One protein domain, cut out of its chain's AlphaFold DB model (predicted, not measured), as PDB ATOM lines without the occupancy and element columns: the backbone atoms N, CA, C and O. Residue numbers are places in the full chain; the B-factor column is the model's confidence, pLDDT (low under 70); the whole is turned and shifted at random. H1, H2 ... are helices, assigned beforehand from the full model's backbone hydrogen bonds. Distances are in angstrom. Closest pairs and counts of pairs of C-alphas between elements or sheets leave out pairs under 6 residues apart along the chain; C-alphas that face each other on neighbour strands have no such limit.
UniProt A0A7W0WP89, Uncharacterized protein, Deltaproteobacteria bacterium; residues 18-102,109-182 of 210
ATOM      1  N   GLU A  18      22.761  19.861 -44.531       60.34
ATOM      2  CA  GLU A  18      24.155  19.439 -44.331       60.34
ATOM      3  C   GLU A  18      24.747  20.036 -43.039       60.34
ATOM      4  O   GLU A  18      25.492  19.375 -42.317       60.34
ATOM      5  N   THR A  19      24.326  21.249 -42.665       85.12
ATOM      6  CA  THR A  19      24.727  21.881 -41.400       85.12
ATOM      7  C   THR A  19      24.024  21.286 -40.181       85.12
ATOM      8  O   THR A  19      24.672  21.127 -39.146       85.12
ATOM      9  N   CYS A  20      22.744  20.903 -40.281       91.00
ATOM     10  CA  CYS A  20      22.051  20.198 -39.199       91.00
ATOM     11  C   CYS A  20      22.674  18.822 -38.929       91.00
ATOM     12  O   CYS A  20      22.875  18.470 -37.770       91.00
ATOM     13  N   GLU A  21      22.986  18.046 -39.971       93.31
ATOM     14  CA  GLU A  21      23.600  16.720 -39.822       93.31
ATOM     15  C   GLU A  21      24.985  16.803 -39.179       93.31
ATOM     16  O   GLU A  21      25.262  16.084 -38.214       93.31
ATOM     17  N   GLN A  22      25.829  17.723 -39.658       94.12
ATOM     18  CA  GLN A  22      27.155  17.936 -39.087       94.12
ATOM     19  C   GLN A  22      27.068  18.397 -37.626       94.12
ATOM     20  O   GLN A  22      27.721  17.817 -36.756       94.12
ATOM     21  N   GLU A  23      26.243  19.404 -37.325       93.12
ATOM     22  CA  GLU A  23      26.110  19.904 -35.956       93.12
ATOM     23  C   GLU A  23      25.530  18.839 -35.015       93.12
ATOM     24  O   GLU A  23      26.004  18.692 -33.883       93.12
ATOM     25  N   ALA A  24      24.528  18.077 -35.465       95.38
ATOM     26  CA  ALA A  24      23.970  16.977 -34.690       95.38
ATOM     27  C   ALA A  24      25.049  15.937 -34.376       95.38
ATOM     28  O   ALA A  24      25.204  15.560 -33.214       95.38
ATOM     29  N   ALA A  25      25.837  15.520 -35.372       95.56
ATOM     30  CA  ALA A  25      26.921  14.560 -35.182       95.56
ATOM     31  C   ALA A  25      27.970  15.062 -34.173       95.56
ATOM     32  O   ALA A  25      28.321  14.336 -33.240       95.56
ATOM     33  N   GLU A  26      28.418  16.315 -34.301       95.50
ATOM     34  CA  GLU A  26      29.400  16.928 -33.398       95.50
ATOM     35  C   GLU A  26      28.887  17.033 -31.954       95.50
ATOM     36  O   GLU A  26      29.590  16.672 -31.000       95.50
ATOM     37  N   LEU A  27      27.652  17.515 -31.766       96.00
ATOM     38  CA  LEU A  27      27.047  17.642 -30.440       96.00
ATOM     39  C   LEU A  27      26.816  16.277 -29.794       96.00
ATOM     40  O   LEU A  27      27.037  16.121 -28.591       96.00
ATOM     41  N   HIS A  28      26.391  15.293 -30.581       97.50
ATOM     42  CA  HIS A  28      26.154  13.941 -30.101       97.50
ATOM     43  C   HIS A  28      27.461  13.285 -29.643       97.50
ATOM     44  O   HIS A  28      27.550  12.835 -28.502       97.50
ATOM     45  N   GLU A  29      28.511  13.334 -30.469       97.75
ATOM     46  CA  GLU A  29      29.836  12.806 -30.125       97.75
ATOM     47  C   GLU A  29      30.426  13.511 -28.885       97.75
ATOM     48  O   GLU A  29      31.055  12.893 -28.018       97.75
ATOM     49  N   HIS A  30      30.230  14.829 -28.762       97.62
ATOM     50  CA  HIS A  30      30.621  15.579 -27.565       97.62
ATOM     51  C   HIS A  30      29.897  15.074 -26.308       97.62
ATOM     52  O   HIS A  30      30.556  14.783 -25.306       97.62
ATOM     53  N   LEU A  31      28.567  14.947 -26.353       98.12
ATOM     54  CA  LEU A  31      27.762  14.520 -25.206       98.12
ATOM     55  C   LEU A  31      28.032  13.061 -24.813       98.12
ATOM     56  O   LEU A  31      28.126  12.774 -23.620       98.12
ATOM     57  N   GLU A  32      28.231  12.157 -25.775       98.44
ATOM     58  CA  GLU A  32      28.632  10.768 -25.512       98.44
ATOM     59  C   GLU A  32      29.977  10.705 -24.779       98.44
ATOM     60  O   GLU A  32      30.094  10.065 -23.728       98.44
ATOM     61  N   ARG A  33      30.991  11.430 -25.276       98.44
ATOM     62  CA  ARG A  33      32.311  11.484 -24.629       98.44
ATOM     63  C   ARG A  33      32.228  12.038 -23.211       98.44
ATOM     64  O   ARG A  33      32.829  11.467 -22.297       98.44
ATOM     65  N   GLU A  34      31.503  13.133 -23.001       98.19
ATOM     66  CA  GLU A  34      31.374  13.723 -21.665       98.19
ATOM     67  C   GLU A  34      30.517  12.857 -20.729       98.19
ATOM     68  O   GLU A  34      30.829  12.779 -19.542       98.19
ATOM     69  N   SER A  35      29.529  12.117 -21.241       98.44
ATOM     70  CA  SER A  35      28.767  11.123 -20.470       98.44
ATOM     71  C   SER A  35      29.658  10.007 -19.928       98.44
ATOM     72  O   SER A  35      29.664   9.744 -18.719       98.44
ATOM     73  N   VAL A  36      30.504   9.419 -20.779       98.50
ATOM     74  CA  VAL A  36      31.469   8.391 -20.356       98.50
ATOM     75  C   VAL A  36      32.453   8.953 -19.329       98.50
ATOM     76  O   VAL A  36      32.714   8.321 -18.302       98.50
ATOM     77  N   ARG A  37      32.980  10.164 -19.553       98.31
ATOM     78  CA  ARG A  37      33.912  10.816 -18.618       98.31
ATOM     79  C   ARG A  37      33.263  11.131 -17.274       98.31
ATOM     80  O   ARG A  37      33.894  10.906 -16.242       98.31
ATOM     81  N   ALA A  38      32.026  11.621 -17.267       98.31
ATOM     82  CA  ALA A  38      31.277  11.934 -16.054       98.31
ATOM     83  C   ALA A  38      30.954  10.678 -15.240       98.31
ATOM     84  O   ALA A  38      31.150  10.669 -14.021       98.31
ATOM     85  N   SER A  39      30.544   9.602 -15.918       98.25
ATOM     86  CA  SER A  39      30.332   8.292 -15.302       98.25
ATOM     87  C   SER A  39      31.629   7.764 -14.686       98.25
ATOM     88  O   SER A  39      31.682   7.479 -13.490       98.25
ATOM     89  N   ARG A  40      32.727   7.754 -15.456       98.62
ATOM     90  CA  ARG A  40      34.041   7.304 -14.980       98.62
ATOM     91  C   ARG A  40      34.538   8.120 -13.786       98.62
ATOM     92  O   ARG A  40      34.994   7.535 -12.809       98.62
ATOM     93  N   TRP A  41      34.442   9.448 -13.843       98.38
ATOM     94  CA  TRP A  41      34.825  10.320 -12.730       98.38
ATOM     95  C   TRP A  41      33.988  10.032 -11.478       98.38
ATOM     96  O   TRP A  41      34.548   9.881 -10.393       98.38
ATOM     97  N   THR A  42      32.666   9.894 -11.626       98.12
ATOM     98  CA  THR A  42      31.765   9.581 -10.506       98.12
ATOM     99  C   THR A  42      32.143   8.250  -9.860       98.12
ATOM    100  O   THR A  42      32.292   8.195  -8.641       98.12
ATOM    101  N   THR A  43      32.370   7.210 -10.666       98.25
ATOM    102  CA  THR A  43      32.758   5.874 -10.196       98.25
ATOM    103  C   THR A  43      34.113   5.877  -9.498       98.25
ATOM    104  O   THR A  43      34.221   5.350  -8.395       98.25
ATOM    105  N   ILE A  44      35.137   6.504 -10.088       98.38
ATOM    106  CA  ILE A  44      36.478   6.580  -9.482       98.38
ATOM    107  C   ILE A  44      36.398   7.237  -8.104       98.38
ATOM    108  O   ILE A  44      36.904   6.685  -7.129       98.38
ATOM    109  N   TRP A  45      35.733   8.387  -7.999       98.06
ATOM    110  CA  TRP A  45      35.628   9.082  -6.720       98.06
ATOM    111  C   TRP A  45      34.747   8.336  -5.715       98.06
ATOM    112  O   TRP A  45      35.083   8.319  -4.536       98.06
ATOM    113  N   ALA A  46      33.677   7.668  -6.155       98.00
ATOM    114  CA  ALA A  46      32.882   6.805  -5.283       98.00
ATOM    115  C   ALA A  46      33.723   5.658  -4.698       98.00
ATOM    116  O   ALA A  46      33.655   5.414  -3.496       98.00
ATOM    117  N   ILE A  47      34.557   5.006  -5.517       98.19
ATOM    118  CA  ILE A  47      35.470   3.943  -5.074       98.19
ATOM    119  C   ILE A  47      36.509   4.493  -4.098       98.19
ATOM    120  O   ILE A  47      36.704   3.905  -3.041       98.19
ATOM    121  N   LEU A  48      37.151   5.625  -4.410       98.12
ATOM    122  CA  LEU A  48      38.157   6.229  -3.529       98.12
ATOM    123  C   LEU A  48      37.566   6.600  -2.164       98.12
ATOM    124  O   LEU A  48      38.159   6.291  -1.132       98.12
ATOM    125  N   PHE A  49      36.383   7.218  -2.140       97.56
ATOM    126  CA  PHE A  49      35.704   7.527  -0.883       97.56
ATOM    127  C   PHE A  49      35.234   6.261  -0.160       97.56
ATOM    128  O   PHE A  49      35.359   6.190   1.057       97.56
ATOM    129  N   GLY A  50      34.765   5.240  -0.883       98.19
ATOM    130  CA  GLY A  50      34.391   3.949  -0.302       98.19
ATOM    131  C   GLY A  50      35.580   3.236   0.342       98.19
ATOM    132  O   GLY A  50      35.486   2.791   1.483       98.19
ATOM    133  N   ALA A  51      36.726   3.209  -0.338       98.19
ATOM    134  CA  ALA A  51      37.976   2.684   0.200       98.19
ATOM    135  C   ALA A  51      38.426   3.463   1.442       98.19
ATOM    136  O   ALA A  51      38.874   2.855   2.410       98.19
ATOM    137  N   ALA A  52      38.251   4.789   1.455       97.31
ATOM    138  CA  ALA A  52      38.521   5.598   2.638       97.31
ATOM    139  C   ALA A  52      37.590   5.240   3.810       97.31
ATOM    140  O   ALA A  52      38.076   5.099   4.927       97.31
ATOM    141  N   VAL A  53      36.284   5.039   3.578       98.25
ATOM    142  CA  VAL A  53      35.352   4.567   4.623       98.25
ATOM    143  C   VAL A  53      35.819   3.229   5.188       98.25
ATOM    144  O   VAL A  53      35.995   3.112   6.399       98.25
ATOM    145  N   VAL A  54      36.059   2.243   4.318       98.38
ATOM    146  CA  VAL A  54      36.487   0.900   4.731       98.38
ATOM    147  C   VAL A  54      37.807   0.967   5.492       98.38
ATOM    148  O   VAL A  54      37.902   0.407   6.574       98.38
ATOM    149  N   GLY A  55      38.802   1.700   4.990       97.44
ATOM    150  CA  GLY A  55      40.095   1.846   5.657       97.44
ATOM    151  C   GLY A  55      39.975   2.453   7.058       97.44
ATOM    152  O   GLY A  55      40.536   1.917   8.007       97.44
ATOM    153  N   GLN A  56      39.200   3.530   7.206       96.88
ATOM    154  CA  GLN A  56      39.000   4.201   8.495       96.88
ATOM    155  C   GLN A  56      38.243   3.309   9.493       96.88
ATOM    156  O   GLN A  56      38.624   3.235  10.658       96.88
ATOM    157  N   VAL A  57      37.208   2.592   9.040       97.94
ATOM    158  CA  VAL A  57      36.447   1.651   9.880       97.94
ATOM    159  C   VAL A  57      37.294   0.441  10.270       97.94
ATOM    160  O   VAL A  57      37.268   0.038  11.428       97.94
ATOM    161  N   THR A  58      38.083  -0.114   9.350       97.88
ATOM    162  CA  THR A  58      38.984  -1.234   9.649       97.88
ATOM    163  C   THR A  58      40.018  -0.844  10.699       97.88
ATOM    164  O   THR A  58      40.199  -1.586  11.657       97.88
ATOM    165  N   LEU A  59      40.649   0.330  10.575       97.00
ATOM    166  CA  LEU A  59      41.586   0.834  11.590       97.00
ATOM    167  C   LEU A  59      40.905   1.054  12.947       97.00
ATOM    168  O   LEU A  59      41.497   0.763  13.980       97.00
ATOM    169  N   LEU A  60      39.655   1.532  12.939       97.12
ATOM    170  CA  LEU A  60      38.862   1.755  14.148       97.12
ATOM    171  C   LEU A  60      38.529   0.439  14.862       97.12
ATOM    172  O   LEU A  60      38.633   0.374  16.080       97.12
ATOM    173  N   VAL A  61      38.128  -0.595  14.116       97.12
ATOM    174  CA  VAL A  61      37.780  -1.920  14.659       97.12
ATOM    175  C   VAL A  61      39.021  -2.688  15.105       97.12
ATOM    176  O   VAL A  61      38.971  -3.399  16.102       97.12
ATOM    177  N   ALA A  62      40.128  -2.547  14.378       96.81
ATOM    178  CA  ALA A  62      41.395  -3.182  14.718       96.81
ATOM    179  C   ALA A  62      42.161  -2.450  15.836       96.81
ATOM    180  O   ALA A  62      43.227  -2.918  16.221       96.81
ATOM    181  N   GLU A  63      41.652  -1.307  16.309       96.50
ATOM    182  CA  GLU A  63      42.314  -0.441  17.292       96.50
ATOM    183  C   GLU A  63      43.767  -0.117  16.890       96.50
ATOM    184  O   GLU A  63      44.697  -0.161  17.691       96.50
ATOM    185  N   VAL A  64      43.980   0.202  15.605       95.75
ATOM    186  CA  VAL A  64      45.307   0.522  15.056       95.75
ATOM    187  C   VAL A  64      45.477   2.030  14.922       95.75
ATOM    188  O   VAL A  64      44.696   2.700  14.243       95.75
ATOM    189  N   ASN A  65      46.551   2.563  15.511       93.88
ATOM    190  CA  ASN A  65      46.961   3.949  15.312       93.88
ATOM    191  C   ASN A  65      47.832   4.081  14.044       93.88
ATOM    192  O   ASN A  65      48.970   3.603  14.029       93.88
ATOM    193  N   PRO A  66      47.356   4.756  12.978       87.19
ATOM    194  CA  PRO A  66      48.103   4.878  11.725       87.19
ATOM    195  C   PRO A  66      49.347   5.772  11.837       87.19
ATOM    196  O   PRO A  66      50.195   5.745  10.951       87.19
ATOM    197  N   THR A  67      49.462   6.568  12.902       86.88
ATOM    198  CA  THR A  67      50.632   7.423  13.165       86.88
ATOM    199  C   THR A  67      51.669   6.768  14.080       86.88
ATOM    200  O   THR A  67      52.702   7.371  14.361       86.88
ATOM    201  N   GLY A  68      51.428   5.517  14.490       84.44
ATOM    202  CA  GLY A  68      52.216   4.819  15.500       84.44
ATOM    203  C   GLY A  68      51.809   5.203  16.926       84.44
ATOM    204  O   GLY A  68      51.161   6.221  17.151       84.44
ATOM    205  N   GLY A  69      52.186   4.367  17.893       90.44
ATOM    206  CA  GLY A  69      51.808   4.530  19.300       90.44
ATOM    207  C   GLY A  69      50.524   3.792  19.682       90.44
ATOM    208  O   GLY A  69      50.003   2.981  18.916       90.44
ATOM    209  N   GLU A  70      50.046   4.050  20.899       93.12
ATOM    210  CA  GLU A  70      48.841   3.420  21.437       93.12
ATOM    211  C   GLU A  70      47.569   3.962  20.771       93.12
ATOM    212  O   GLU A  70      47.515   5.098  20.284       93.12
ATOM    213  N   PHE A  71      46.534   3.125  20.737       95.56
ATOM    214  CA  PHE A  71      45.221   3.514  20.251       95.56
ATOM    215  C   PHE A  71      44.469   4.292  21.328       95.56
ATOM    216  O   PHE A  71      43.939   3.732  22.287       95.56
ATOM    217  N   ASP A  72      44.437   5.608  21.166       94.50
ATOM    218  CA  ASP A  72      43.834   6.531  22.116       94.50
ATOM    219  C   ASP A  72      42.482   7.085  21.628       94.50
ATOM    220  O   ASP A  72      41.980   6.800  20.534       94.50
ATOM    221  N   GLN A  73      41.855   7.904  22.475       94.44
ATOM    222  CA  GLN A  73      40.575   8.532  22.142       94.44
ATOM    223  C   GLN A  73      40.705   9.596  21.033       94.44
ATOM    224  O   GLN A  73      39.736   9.806  20.302       94.44
ATOM    225  N   ASP A  74      41.871  10.241  20.865       93.12
ATOM    226  CA  ASP A  74      42.133  11.169  19.748       93.12
ATOM    227  C   ASP A  74      42.050  10.420  18.411       93.12
ATOM    228  O   ASP A  74      41.358  10.856  17.482       93.12
ATOM    229  N   THR A  75      42.719   9.268  18.335       94.81
ATOM    230  CA  THR A  75      42.742   8.381  17.168       94.81
ATOM    231  C   THR A  75      41.341   7.868  16.873       94.81
ATOM    232  O   THR A  75      40.852   8.022  15.751       94.81
ATOM    233  N   LYS A  76      40.644   7.345  17.889       96.12
ATOM    234  CA  LYS A  76      39.267   6.857  17.756       96.12
ATOM    235  C   LYS A  76      38.328   7.914  17.170       96.12
ATOM    236  O   LYS A  76      37.623   7.642  16.199       96.12
ATOM    237  N   GLU A  77      38.307   9.125  17.731       95.19
ATOM    238  CA  GLU A  77      37.432  10.195  17.239       95.19
ATOM    239  C   GLU A  77      37.829  10.676  15.841       95.19
ATOM    240  O   GLU A  77      36.954  10.925  15.007       95.19
ATOM    241  N   THR A  78      39.130  10.746  15.552       94.94
ATOM    242  CA  THR A  78      39.637  11.106  14.221       94.94
ATOM    243  C   THR A  78      39.169  10.110  13.162       94.94
ATOM    244  O   THR A  78      38.673  10.534  12.114       94.94
ATOM    245  N   LEU A  79      39.246   8.804  13.449       96.69
ATOM    246  CA  LEU A  79      38.796   7.749  12.537       96.69
ATOM    247  C   LEU A  79      37.277   7.791  12.317       96.69
ATOM    248  O   LEU A  79      36.815   7.698  11.181       96.69
ATOM    249  N   ILE A  80      36.487   8.013  13.375       97.50
ATOM    250  CA  ILE A  80      35.021   8.139  13.276       97.50
ATOM    251  C   ILE A  80      34.626   9.351  12.423       97.50
ATOM    252  O   ILE A  80      33.786   9.239  11.523       97.50
ATOM    253  N   VAL A  81      35.229  10.516  12.679       96.81
ATOM    254  CA  VAL A  81      34.956  11.736  11.906       96.81
ATOM    255  C   VAL A  81      35.401  11.552  10.454       96.81
ATOM    256  O   VAL A  81      34.659  11.918   9.539       96.81
ATOM    257  N   GLY A  82      36.566  10.945  10.223       96.38
ATOM    258  CA  GLY A  82      37.071  10.610   8.892       96.38
ATOM    259  C   GLY A  82      36.125   9.690   8.115       96.38
ATOM    260  O   GLY A  82      35.717  10.029   7.002       96.38
ATOM    261  N   ALA A  83      35.707   8.578   8.725       97.56
ATOM    262  CA  ALA A  83      34.755   7.632   8.144       97.56
ATOM    263  C   ALA A  83      33.405   8.294   7.827       97.56
ATOM    264  O   ALA A  83      32.839   8.081   6.752       97.56
ATOM    265  N   SER A  84      32.912   9.158   8.718       97.81
ATOM    266  CA  SER A  84      31.653   9.888   8.522       97.81
ATOM    267  C   SER A  84      31.731  10.840   7.324       97.81
ATOM    268  O   SER A  84      30.859  10.822   6.455       97.81
ATOM    269  N   LYS A  85      32.812  11.631   7.218       96.94
ATOM    270  CA  LYS A  85      33.054  12.521   6.068       96.94
ATOM    271  C   LYS A  85      33.125  11.733   4.757       96.94
ATOM    272  O   LYS A  85      32.487  12.113   3.775       96.94
ATOM    273  N   ALA A  86      33.879  10.635   4.745       97.06
ATOM    274  CA  ALA A  86      34.024   9.790   3.565       97.06
ATOM    275  C   ALA A  86      32.685   9.145   3.160       97.06
ATOM    276  O   ALA A  86      32.362   9.104   1.976       97.06
ATOM    277  N   THR A  87      31.853   8.751   4.128       98.12
ATOM    278  CA  THR A  87      30.509   8.204   3.874       98.12
ATOM    279  C   THR A  87      29.598   9.234   3.213       98.12
ATOM    280  O   THR A  87      28.941   8.925   2.220       98.12
ATOM    281  N   LEU A  88      29.603  10.484   3.690       97.06
ATOM    282  CA  LEU A  88      28.875  11.579   3.037       97.06
ATOM    283  C   LEU A  88      29.367  11.805   1.600       97.06
ATOM    284  O   LEU A  88      28.563  12.027   0.693       97.06
ATOM    285  N   ALA A  89      30.678  11.707   1.374       95.94
ATOM    286  CA  ALA A  89      31.259  11.837   0.046       95.94
ATOM    287  C   ALA A  89      30.821  10.696  -0.892       95.94
ATOM    288  O   ALA A  89      30.411  10.983  -2.018       95.94
ATOM    289  N   VAL A  90      30.800   9.437  -0.433       97.69
ATOM    290  CA  VAL A  90      30.197   8.310  -1.175       97.69
ATOM    291  C   VAL A  90      28.727   8.594  -1.478       97.69
ATOM    292  O   VAL A  90      28.314   8.527  -2.637       97.69
ATOM    293  N   GLY A  91      27.952   8.988  -0.463       96.62
ATOM    294  CA  GLY A  91      26.537   9.329  -0.605       96.62
ATOM    295  C   GLY A  91      26.301  10.390  -1.678       96.62
ATOM    296  O   GLY A  91      25.405  10.241  -2.504       96.62
ATOM    297  N   SER A  92      27.164  11.408  -1.757       95.06
ATOM    298  CA  SER A  92      27.081  12.436  -2.801       95.06
ATOM    299  C   SER A  92      27.216  11.866  -4.218       95.06
ATOM    300  O   SER A  92      26.514  12.316  -5.122       95.06
ATOM    301  N   LYS A  93      28.060  10.844  -4.419       95.38
ATOM    302  CA  LYS A  93      28.274  10.209  -5.730       95.38
ATOM    303  C   LYS A  93      27.181   9.207  -6.086       95.38
ATOM    304  O   LYS A  93      26.917   9.011  -7.266       95.38
ATOM    305  N   VAL A  94      26.539   8.605  -5.088       95.81
ATOM    306  CA  VAL A  94      25.445   7.644  -5.288       95.81
ATOM    307  C   VAL A  94      24.105   8.354  -5.504       95.81
ATOM    308  O   VAL A  94      23.367   7.999  -6.419       95.81
ATOM    309  N   ILE A  95      23.799   9.371  -4.692       96.44
ATOM    310  CA  ILE A  95      22.509  10.078  -4.713       96.44
ATOM    311  C   ILE A  95      22.482  11.139  -5.816       96.44
ATOM    312  O   ILE A  95      21.478  11.290  -6.511       96.44
ATOM    313  N   LEU A  96      23.587  11.871  -5.997       95.50
ATOM    314  CA  LEU A  96      23.701  12.964  -6.968       95.50
ATOM    315  C   LEU A  96      24.860  12.728  -7.954       95.50
ATOM    316  O   LEU A  96      25.747  13.578  -8.074       95.50
ATOM    317  N   PRO A  97      24.876  11.593  -8.681       97.00
ATOM    318  CA  PRO A  97      25.906  11.336  -9.676       97.00
ATOM    319  C   PRO A  97      25.864  12.399 -10.778       97.00
ATOM    320  O   PRO A  97      24.789  12.810 -11.231       97.00
ATOM    321  N   LEU A  98      27.038  12.803 -11.267       97.69
ATOM    322  CA  LEU A  98      27.109  13.632 -12.464       97.69
ATOM    323  C   LEU A  98      26.732  12.763 -13.667       97.69
ATOM    324  O   LEU A  98      27.498  11.896 -14.084       97.69
ATOM    325  N   ARG A  99      25.537  12.994 -14.212       97.25
ATOM    326  CA  ARG A  99      25.025  12.317 -15.408       97.25
ATOM    327  C   ARG A  99      24.813  13.337 -16.514       97.25
ATOM    328  O   ARG A  99      24.160  14.355 -16.287       97.25
ATOM    329  N   ILE A 100      25.362  13.042 -17.686       97.81
ATOM    330  CA  ILE A 100      25.196  13.848 -18.894       97.81
ATOM    331  C   ILE A 100      24.137  13.158 -19.761       97.81
ATOM    332  O   ILE A 100      24.334  11.994 -20.119       97.81
ATOM    333  N   PRO A 101      23.000  13.813 -20.055       96.31
ATOM    334  CA  PRO A 101      21.992  13.234 -20.932       96.31
ATOM    335  C   PRO A 101      22.497  13.202 -22.379       96.31
ATOM    336  O   PRO A 101      23.048  14.186 -22.870       96.31
ATOM    337  N   VAL A 102      22.261  12.083 -23.061       97.81
ATOM    338  CA  VAL A 102      22.517  11.919 -24.498       97.81
ATOM    339  C   VAL A 102      21.189  11.521 -25.147       97.81
ATOM    340  O   VAL A 102      20.748  10.387 -24.954       97.81
ATOM    341  N   ALA A 109      17.554  15.251 -38.489       91.38
ATOM    342  CA  ALA A 109      18.775  15.850 -37.958       91.38
ATOM    343  C   ALA A 109      18.544  17.241 -37.343       91.38
ATOM    344  O   ALA A 109      19.166  17.588 -36.339       91.38
ATOM    345  N   CYS A 110      17.633  18.048 -37.894       90.75
ATOM    346  CA  CYS A 110      17.371  19.381 -37.355       90.75
ATOM    347  C   CYS A 110      16.566  19.312 -36.044       90.75
ATOM    348  O   CYS A 110      16.798  20.116 -35.131       90.75
ATOM    349  N   ALA A 111      15.668  18.331 -35.899       91.38
ATOM    350  CA  ALA A 111      15.034  18.037 -34.614       91.38
ATOM    351  C   ALA A 111      16.065  17.566 -33.569       91.38
ATOM    352  O   ALA A 111      16.036  18.036 -32.422       91.38
ATOM    353  N   ASP A 112      17.020  16.723 -33.975       94.06
ATOM    354  CA  ASP A 112      18.114  16.253 -33.121       94.06
ATOM    355  C   ASP A 112      18.988  17.411 -32.628       94.06
ATOM    356  O   ASP A 112      19.254  17.493 -31.428       94.06
ATOM    357  N   VAL A 113      19.371  18.364 -33.490       93.94
ATOM    358  CA  VAL A 113      20.150  19.552 -33.080       93.94
ATOM    359  C   VAL A 113      19.462  20.291 -31.931       93.94
ATOM    360  O   VAL A 113      20.106  20.646 -30.939       93.94
ATOM    361  N   LYS A 114      18.144  20.504 -32.014       92.50
ATOM    362  CA  LYS A 114      17.392  21.182 -30.946       92.50
ATOM    363  C   LYS A 114      17.454  20.395 -29.634       92.50
ATOM    364  O   LYS A 114      17.723  20.986 -28.584       92.50
ATOM    365  N   ALA A 115      17.234  19.081 -29.680       95.44
ATOM    366  CA  ALA A 115      17.308  18.217 -28.502       95.44
ATOM    367  C   ALA A 115      18.728  18.176 -27.905       95.44
ATOM    368  O   ALA A 115      18.900  18.284 -26.689       95.44
ATOM    369  N   LEU A 116      19.752  18.097 -28.753       96.56
ATOM    370  CA  LEU A 116      21.160  18.054 -28.371       96.56
ATOM    371  C   LEU A 116      21.638  19.375 -27.758       96.56
ATOM    372  O   LEU A 116      22.344  19.361 -26.750       96.56
ATOM    373  N   ARG A 117      21.209  20.530 -28.279       95.19
ATOM    374  CA  ARG A 117      21.497  21.847 -27.674       95.19
ATOM    375  C   ARG A 117      20.854  22.002 -26.292       95.19
ATOM    376  O   ARG A 117      21.472  22.553 -25.373       95.19
ATOM    377  N   LEU A 118      19.632  21.491 -26.111       95.50
ATOM    378  CA  LEU A 118      18.984  21.440 -24.796       95.50
ATOM    379  C   LEU A 118      19.749  20.520 -23.835       95.50
ATOM    380  O   LEU A 118      20.014  20.914 -22.698       95.50
ATOM    381  N   ALA A 119      20.172  19.344 -24.303       97.44
ATOM    382  CA  ALA A 119      20.988  18.417 -23.524       97.44
ATOM    383  C   ALA A 119      22.350  19.019 -23.140       97.44
ATOM    384  O   ALA A 119      22.755  18.908 -21.985       97.44
ATOM    385  N   LEU A 120      23.016  19.741 -24.049       97.25
ATOM    386  CA  LEU A 120      24.248  20.487 -23.770       97.25
ATOM    387  C   LEU A 120      24.041  21.544 -22.679       97.25
ATOM    388  O   LEU A 120      24.870  21.691 -21.780       97.25
ATOM    389  N   THR A 121      22.919  22.261 -22.733       96.44
ATOM    390  CA  THR A 121      22.563  23.267 -21.725       96.44
ATOM    391  C   THR A 121      22.339  22.628 -20.351       96.44
ATOM    392  O   THR A 121      22.829  23.141 -19.341       96.44
ATOM    393  N   ASP A 122      21.621  21.504 -20.290       97.44
ATOM    394  CA  ASP A 122      21.411  20.759 -19.044       97.44
ATOM    395  C   ASP A 122      22.735  20.197 -18.499       97.44
ATOM    396  O   ASP A 122      23.066  20.402 -17.328       97.44
ATOM    397  N   ALA A 123      23.550  19.590 -19.363       98.06
ATOM    398  CA  ALA A 123      24.885  19.092 -19.043       98.06
ATOM    399  C   ALA A 123      25.774  20.186 -18.431       98.06
ATOM    400  O   ALA A 123      26.343  19.994 -17.356       98.06
ATOM    401  N   ALA A 124      25.825  21.369 -19.047       97.56
ATOM    402  CA  ALA A 124      26.578  22.515 -18.544       97.56
ATOM    403  C   ALA A 124      26.123  22.958 -17.143       97.56
ATOM    404  O   ALA A 124      26.952  23.221 -16.262       97.56
ATOM    405  N   LYS A 125      24.806  23.018 -16.907       97.50
ATOM    406  CA  LYS A 125      24.240  23.362 -15.592       97.50
ATOM    407  C   LYS A 125      24.590  22.307 -14.542       97.50
ATOM    408  O   LYS A 125      24.976  22.672 -13.428       97.50
ATOM    409  N   ARG A 126      24.500  21.019 -14.888       97.94
ATOM    410  CA  ARG A 126      24.864  19.902 -14.002       97.94
ATOM    411  C   ARG A 126      26.348  19.897 -13.669       97.94
ATOM    412  O   ARG A 126      26.685  19.791 -12.494       97.94
ATOM    413  N   GLU A 127      27.221  20.079 -14.655       98.06
ATOM    414  CA  GLU A 127      28.670  20.166 -14.448       98.06
ATOM    415  C   GLU A 127      29.025  21.331 -13.516       98.06
ATOM    416  O   GLU A 127      29.745  21.133 -12.534       98.06
ATOM    417  N   LYS A 128      28.467  22.528 -13.762       97.75
ATOM    418  CA  LYS A 128      28.666  23.704 -12.899       97.75
ATOM    419  C   LYS A 128      28.171  23.446 -11.475       97.75
ATOM    420  O   LYS A 128      28.887  23.733 -10.517       97.75
ATOM    421  N   ARG A 129      26.958  22.907 -11.319       97.31
ATOM    422  CA  ARG A 129      26.381  22.595 -10.004       97.31
ATOM    423  C   ARG A 129      27.224  21.555  -9.264       97.31
ATOM    424  O   ARG A 129      27.542  21.769  -8.101       97.31
ATOM    425  N   SER A 130      27.607  20.471  -9.935       97.19
ATOM    426  CA  SER A 130      28.449  19.409  -9.372       97.19
ATOM    427  C   SER A 130      29.810  19.940  -8.925       97.19
ATOM    428  O   SER A 130      30.264  19.595  -7.833       97.19
ATOM    429  N   PHE A 131      30.424  20.835  -9.710       97.50
ATOM    430  CA  PHE A 131      31.698  21.459  -9.359       97.50
ATOM    431  C   PHE A 131      31.579  22.237  -8.047       97.50
ATOM    432  O   PHE A 131      32.332  21.984  -7.108       97.50
ATOM    433  N   TRP A 132      30.600  23.141  -7.951       97.19
ATOM    434  CA  TRP A 132      30.427  23.973  -6.759       97.19
ATOM    435  C   TRP A 132      29.969  23.178  -5.539       97.19
ATOM    436  O   TRP A 132      30.454  23.441  -4.442       97.19
ATOM    437  N   LEU A 133      29.103  22.177  -5.716       95.75
ATOM    438  CA  LEU A 133      28.723  21.267  -4.633       95.75
ATOM    439  C   LEU A 133      29.926  20.471  -4.120       95.75
ATOM    440  O   LEU A 133      30.121  20.381  -2.914       95.75
ATOM    441  N   THR A 134      30.752  19.927  -5.015       95.00
ATOM    442  CA  THR A 134      31.942  19.160  -4.619       95.00
ATOM    443  C   THR A 134      32.973  20.064  -3.945       95.00
ATOM    444  O   THR A 134      33.531  19.697  -2.915       95.00
ATOM    445  N   HIS A 135      33.200  21.260  -4.489       95.38
ATOM    446  CA  HIS A 135      34.190  22.190  -3.962       95.38
ATOM    447  C   HIS A 135      33.749  22.808  -2.629       95.38
ATOM    448  O   HIS A 135      34.386  22.579  -1.605       95.38
ATOM    449  N   LEU A 136      32.633  23.543  -2.614       96.69
ATOM    450  CA  LEU A 136      32.172  24.258  -1.421       96.69
ATOM    451  C   LEU A 136      31.552  23.316  -0.393       96.69
ATOM    452  O   LEU A 136      31.814  23.467   0.796       96.69
ATOM    453  N   GLY A 137      30.774  22.323  -0.836       94.06
ATOM    454  CA  GLY A 137      30.218  21.312   0.064       94.06
ATOM    455  C   GLY A 137      31.319  20.472   0.710       94.06
ATOM    456  O   GLY A 137      31.293  20.256   1.920       94.06
ATOM    457  N   GLY A 138      32.342  20.087  -0.062       93.81
ATOM    458  CA  GLY A 138      33.536  19.433   0.468       93.81
ATOM    459  C   GLY A 138      34.275  20.303   1.488       93.81
ATOM    460  O   GLY A 138      34.607  19.820   2.570       93.81
ATOM    461  N   THR A 139      34.494  21.588   1.196       95.31
ATOM    462  CA  THR A 139      35.118  22.526   2.144       95.31
ATOM    463  C   THR A 139      34.293  22.671   3.424       95.31
ATOM    464  O   THR A 139      34.852  22.569   4.513       95.31
ATOM    465  N   ALA A 140      32.970  22.830   3.324       97.38
ATOM    466  CA  ALA A 140      32.088  22.958   4.484       97.38
ATOM    467  C   ALA A 140      32.140  21.719   5.394       97.38
ATOM    468  O   ALA A 140      32.291  21.853   6.606       97.38
ATOM    469  N   ILE A 141      32.098  20.511   4.819       96.56
ATOM    470  CA  ILE A 141      32.221  19.247   5.566       96.56
ATOM    471  C   ILE A 141      33.593  19.134   6.250       96.56
ATOM    472  O   ILE A 141      33.696  18.678   7.393       96.56
ATOM    473  N   ASN A 142      34.658  19.558   5.566       95.44
ATOM    474  CA  ASN A 142      36.006  19.554   6.124       95.44
ATOM    475  C   ASN A 142      36.133  20.493   7.324       95.44
ATOM    476  O   ASN A 142      36.631  20.051   8.362       95.44
ATOM    477  N   ILE A 143      35.635  21.728   7.201       97.38
ATOM    478  CA  ILE A 143      35.579  22.702   8.298       97.38
ATOM    479  C   ILE A 143      34.763  22.127   9.454       97.38
ATOM    480  O   ILE A 143      35.281  22.039  10.560       97.38
ATOM    481  N   ALA A 144      33.542  21.647   9.199       97.56
ATOM    482  CA  ALA A 144      32.663  21.119  10.241       97.56
ATOM    483  C   ALA A 144      33.324  19.990  11.044       97.56
ATOM    484  O   ALA A 144      33.354  20.033  12.272       97.56
ATOM    485  N   GLY A 145      33.916  19.000  10.374       96.25
ATOM    486  CA  GLY A 145      34.575  17.914  11.098       96.25
ATOM    487  C   GLY A 145      35.886  18.323  11.772       96.25
ATOM    488  O   GLY A 145      36.207  17.781  12.823       96.25
ATOM    489  N   ALA A 146      36.628  19.290  11.221       96.56
ATOM    490  CA  ALA A 146      37.793  19.857  11.902       96.56
ATOM    491  C   ALA A 146      37.381  20.616  13.172       96.56
ATOM    492  O   ALA A 146      37.997  20.436  14.215       96.56
ATOM    493  N   THR A 147      36.299  21.396  13.115       97.50
ATOM    494  CA  THR A 147      35.718  22.085  14.273       97.50
ATOM    495  C   THR A 147      35.266  21.096  15.345       97.50
ATOM    496  O   THR A 147      35.590  21.296  16.512       97.50
ATOM    497  N   ILE A 148      34.585  20.006  14.968       97.31
ATOM    498  CA  ILE A 148      34.188  18.948  15.913       97.31
ATOM    499  C   ILE A 148      35.416  18.377  16.634       97.31
ATOM    500  O   ILE A 148      35.409  18.277  17.859       97.31
ATOM    501  N   LEU A 149      36.484  18.051  15.900       95.88
ATOM    502  CA  LEU A 149      37.720  17.524  16.489       95.88
ATOM    503  C   LEU A 149      38.451  18.558  17.354       95.88
ATOM    504  O   LEU A 149      38.984  18.205  18.403       95.88
ATOM    505  N   THR A 150      38.436  19.833  16.965       96.62
ATOM    506  CA  THR A 150      38.997  20.922  17.773       96.62
ATOM    507  C   THR A 150      38.286  21.055  19.116       96.62
ATOM    508  O   THR A 150      38.955  21.183  20.135       96.62
ATOM    509  N   ILE A 151      36.949  21.007  19.123       97.12
ATOM    510  CA  ILE A 151      36.140  21.150  20.342       97.12
ATOM    511  C   ILE A 151      36.301  19.934  21.257       97.12
ATOM    512  O   ILE A 151      36.393  20.089  22.470       97.12
ATOM    513  N   ARG A 152      36.306  18.722  20.689       96.19
ATOM    514  CA  ARG A 152      36.309  17.485  21.482       96.19
ATOM    515  C   ARG A 152      37.696  17.035  21.928       96.19
ATOM    516  O   ARG A 152      37.795  16.360  22.949       96.19
ATOM    517  N   ARG A 153      38.738  17.362  21.158       95.31
ATOM    518  CA  ARG A 153      40.115  16.914  21.399       95.31
ATOM    519  C   ARG A 153      41.055  18.104  21.577       95.31
ATOM    520  O   ARG A 153      41.373  18.483  22.698       95.31
ATOM    521  N   SER A 154      41.518  18.690  20.474       95.38
ATOM    522  CA  SER A 154      42.427  19.838  20.482       95.38
ATOM    523  C   SER A 154      42.499  20.512  19.112       95.38
ATOM    524  O   SER A 154      42.281  19.881  18.074       95.38
ATOM    525  N   LEU A 155      42.905  21.785  19.094       96.56
ATOM    526  CA  LEU A 155      43.145  22.531  17.854       96.56
ATOM    527  C   LEU A 155      44.150  21.825  16.932       96.56
ATOM    528  O   LEU A 155      43.969  21.829  15.717       96.56
ATOM    529  N   LYS A 156      45.186  21.187  17.494       95.50
ATOM    530  CA  LYS A 156      46.195  20.446  16.723       95.50
ATOM    531  C   LYS A 156      45.561  19.286  15.950       95.50
ATOM    532  O   LYS A 156      45.814  19.153  14.755       95.50
ATOM    533  N   VAL A 157      44.716  18.484  16.602       92.88
ATOM    534  CA  VAL A 157      44.025  17.344  15.970       92.88
ATOM    535  C   VAL A 157      43.066  17.827  14.883       92.88
ATOM    536  O   VAL A 157      43.089  17.315  13.762       92.88
ATOM    537  N   GLY A 158      42.274  18.865  15.171       94.25
ATOM    538  CA  GLY A 158      41.380  19.467  14.181       94.25
ATOM    539  C   GLY A 158      42.127  20.024  12.965       94.25
ATOM    540  O   GLY A 158      41.727  19.765  11.828       94.25
ATOM    541  N   ALA A 159      43.245  20.723  13.182       96.50
ATOM    542  CA  ALA A 159      44.073  21.284  12.116       96.50
ATOM    543  C   ALA A 159      44.730  20.203  11.245       96.50
ATOM    544  O   ALA A 159      44.695  20.315  10.022       96.50
ATOM    545  N   ILE A 160      45.274  19.138  11.848       94.44
ATOM    546  CA  ILE A 160      45.838  18.000  11.103       94.44
ATOM    547  C   ILE A 160      44.747  17.319  10.275       94.44
ATOM    548  O   ILE A 160      44.946  17.078   9.084       94.44
ATOM    549  N   SER A 161      43.573  17.070  10.869       93.44
ATOM    550  CA  SER A 161      42.435  16.494  10.147       93.44
ATOM    551  C   SER A 161      42.076  17.340   8.930       93.44
ATOM    552  O   SER A 161      41.996  16.807   7.826       93.44
ATOM    553  N   PHE A 162      41.931  18.659   9.106       95.38
ATOM    554  CA  PHE A 162      41.653  19.574   8.003       95.38
ATOM    555  C   PHE A 162      42.745  19.533   6.932       95.38
ATOM    556  O   PHE A 162      42.426  19.385   5.758       95.38
ATOM    557  N   ALA A 163      44.019  19.634   7.318       96.19
ATOM    558  CA  ALA A 163      45.141  19.673   6.383       96.19
ATOM    559  C   ALA A 163      45.219  18.412   5.508       96.19
ATOM    560  O   ALA A 163      45.493  18.510   4.314       96.19
ATOM    561  N   VAL A 164      44.929  17.243   6.083       93.81
ATOM    562  CA  VAL A 164      44.946  15.964   5.363       93.81
ATOM    563  C   VAL A 164      43.717  15.806   4.467       93.81
ATOM    564  O   VAL A 164      43.840  15.351   3.331       93.81
ATOM    565  N   SER A 165      42.522  16.177   4.941       92.94
ATOM    566  CA  SER A 165      41.281  15.892   4.210       92.94
ATOM    567  C   SER A 165      40.830  17.009   3.262       92.94
ATOM    568  O   SER A 165      40.119  16.731   2.292       92.94
ATOM    569  N   TYR A 166      41.255  18.257   3.483       94.75
ATOM    570  CA  TYR A 166      40.884  19.403   2.651       94.75
ATOM    571  C   TYR A 166      41.268  19.223   1.176       94.75
ATOM    572  O   TYR A 166      40.369  19.377   0.352       94.75
ATOM    573  N   PRO A 167      42.509  18.838   0.798       96.94
ATOM    574  CA  PRO A 167      42.924  18.766  -0.609       96.94
ATOM    575  C   PRO A 167      42.108  17.790  -1.466       96.94
ATOM    576  O   PRO A 167      42.011  17.967  -2.681       96.94
ATOM    577  N   ILE A 168      41.481  16.787  -0.846       95.62
ATOM    578  CA  ILE A 168      40.694  15.759  -1.536       95.62
ATOM    579  C   ILE A 168      39.467  16.377  -2.230       95.62
ATOM    580  O   ILE A 168      39.144  16.016  -3.364       95.62
ATOM    581  N   GLY A 169      38.804  17.347  -1.588       94.81
ATOM    582  CA  GLY A 169      37.636  18.042  -2.145       94.81
ATOM    583  C   GLY A 169      37.960  18.818  -3.430       94.81
ATOM    584  O   GLY A 169      37.361  18.538  -4.473       94.81
ATOM    585  N   PRO A 170      38.931  19.753  -3.409       96.31
ATOM    586  CA  PRO A 170      39.456  20.407  -4.600       96.31
ATOM    587  C   PRO A 170      39.971  19.415  -5.645       96.31
ATOM    588  O   PRO A 170      39.604  19.550  -6.807       96.31
ATOM    589  N   ALA A 171      40.735  18.383  -5.272       97.81
ATOM    590  CA  ALA A 171      41.192  17.380  -6.236       97.81
ATOM    591  C   ALA A 171      40.013  16.723  -6.976       97.81
ATOM    592  O   ALA A 171      40.027  16.623  -8.206       97.81
ATOM    593  N   SER A 172      38.940  16.363  -6.264       97.12
ATOM    594  CA  SER A 172      37.719  15.839  -6.885       97.12
ATOM    595  C   SER A 172      37.046  16.861  -7.794       97.12
ATOM    596  O   SER A 172      36.779  16.559  -8.958       97.12
ATOM    597  N   ALA A 173      36.839  18.089  -7.316       97.12
ATOM    598  CA  ALA A 173      36.176  19.137  -8.085       97.12
ATOM    599  C   ALA A 173      36.947  19.517  -9.363       97.12
ATOM    600  O   ALA A 173      36.353  19.658 -10.431       97.12
ATOM    601  N   TYR A 174      38.271  19.665  -9.289       97.50
ATOM    602  CA  TYR A 174      39.087  20.120 -10.417       97.50
ATOM    603  C   TYR A 174      39.362  19.029 -11.457       97.50
ATOM    604  O   TYR A 174      39.548  19.361 -12.629       97.50
ATOM    605  N   THR A 175      39.312  17.752 -11.063       98.06
ATOM    606  CA  THR A 175      39.377  16.608 -11.993       98.06
ATOM    607  C   THR A 175      38.037  16.289 -12.659       98.06
ATOM    608  O   THR A 175      37.988  15.450 -13.558       98.06
ATOM    609  N   GLN A 176      36.946  16.947 -12.251       97.88
ATOM    610  CA  GLN A 176      35.629  16.753 -12.852       97.88
ATOM    611  C   GLN A 176      35.622  17.177 -14.333       97.88
ATOM    612  O   GLN A 176      36.156  18.249 -14.658       97.88
ATOM    613  N   PRO A 177      34.973  16.405 -15.232       97.38
ATOM    614  CA  PRO A 177      34.685  16.874 -16.583       97.38
ATOM    615  C   PRO A 177      33.826  18.146 -16.546       97.38
ATOM    616  O   PRO A 177      32.900  18.287 -15.738       97.38
ATOM    617  N   ARG A 178      34.218  19.110 -17.383       97.19
ATOM    618  CA  ARG A 178      33.652  20.467 -17.464       97.19
ATOM    619  C   ARG A 178      33.557  20.963 -18.914       97.19
ATOM    620  O   ARG A 178      33.483  22.174 -19.151       97.19
ATOM    621  N   ARG A 179      33.678  20.064 -19.903       97.06
ATOM    622  CA  ARG A 179      33.777  20.479 -21.309       97.06
ATOM    623  C   ARG A 179      32.428  20.969 -21.818       97.06
ATOM    624  O   ARG A 179      32.420  21.920 -22.590       97.06
ATOM    625  N   SER A 180      31.313  20.403 -21.354       97.31
ATOM    626  CA  SER A 180      29.970  20.874 -21.722       97.31
ATOM    627  C   SER A 180      29.708  22.276 -21.182       97.31
ATOM    628  O   SER A 180      29.194  23.124 -21.901       97.31
ATOM    629  N   TRP A 181      30.137  22.573 -19.953       96.56
ATOM    630  CA  TRP A 181      30.061  23.916 -19.378       96.56
ATOM    631  C   TRP A 181      30.933  24.920 -20.138       96.56
ATOM    632  O   TRP A 181      30.505  26.051 -20.383       96.56
ATOM    633  N   LYS A 182      32.145  24.523 -20.541       95.88
ATOM    634  CA  LYS A 182      33.003  25.363 -21.386       95.88
ATOM    635  C   LYS A 182      32.349  25.629 -22.748       95.88
ATOM    636  O   LYS A 182      32.139  26.793 -23.070       95.88
TER     637      LYS A 182
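What this domain is: This is residues 18 to 102 and 109 to 182 of the 210 residues of an uncharacterized protein of Deltaproteobacteria bacterium (UniProt A0A7W0WP89). You see a slender rod: long helices H1 and H3 meet toward one end and diverge, H2 folds back between their far parts, and H4, H5 and H6 return along H3. The printed 159 residues hold six named helices, no named strand; the class is all helix. It is loose, with a radius of gyration of the C-alphas of 20.3 A, spanning 72 by 26 by 20 A.

Where its parts are: Find C-alpha 18 at (24.155, 19.439, -44.331); H1 runs from there to 61, 64.2 A. Next come H2, 73 to 95, 32.4 A; H3, 109 to 152, 62.0 A; H4, 155 to 165; H5, 168 to 175; and H6, 179 to 182, ending at C-alpha 182 (33.003, 25.363, -21.386).

How they stand to each other: H1 to H4 form an up-and-down bundle, each running against the one before. H1 and H2, a hairpin, stand at a shallow tilt of 24 degrees; their closest C-alphas, Val 53 and Ala 83, are 4.7 A apart. The hub, H3, touches the other five, among them H1 with residues 109 to 120 alone. Every O i to N i+4 pair is within hydrogen-bond range in H1 to H5; H6 is too short for one.

The domain as a whole: Residues 103 to 108 are not printed; C-alphas 102 and 109 are 14.5 A apart. The link H1 to H2 is long. Only residue 18 has pLDDT under 70.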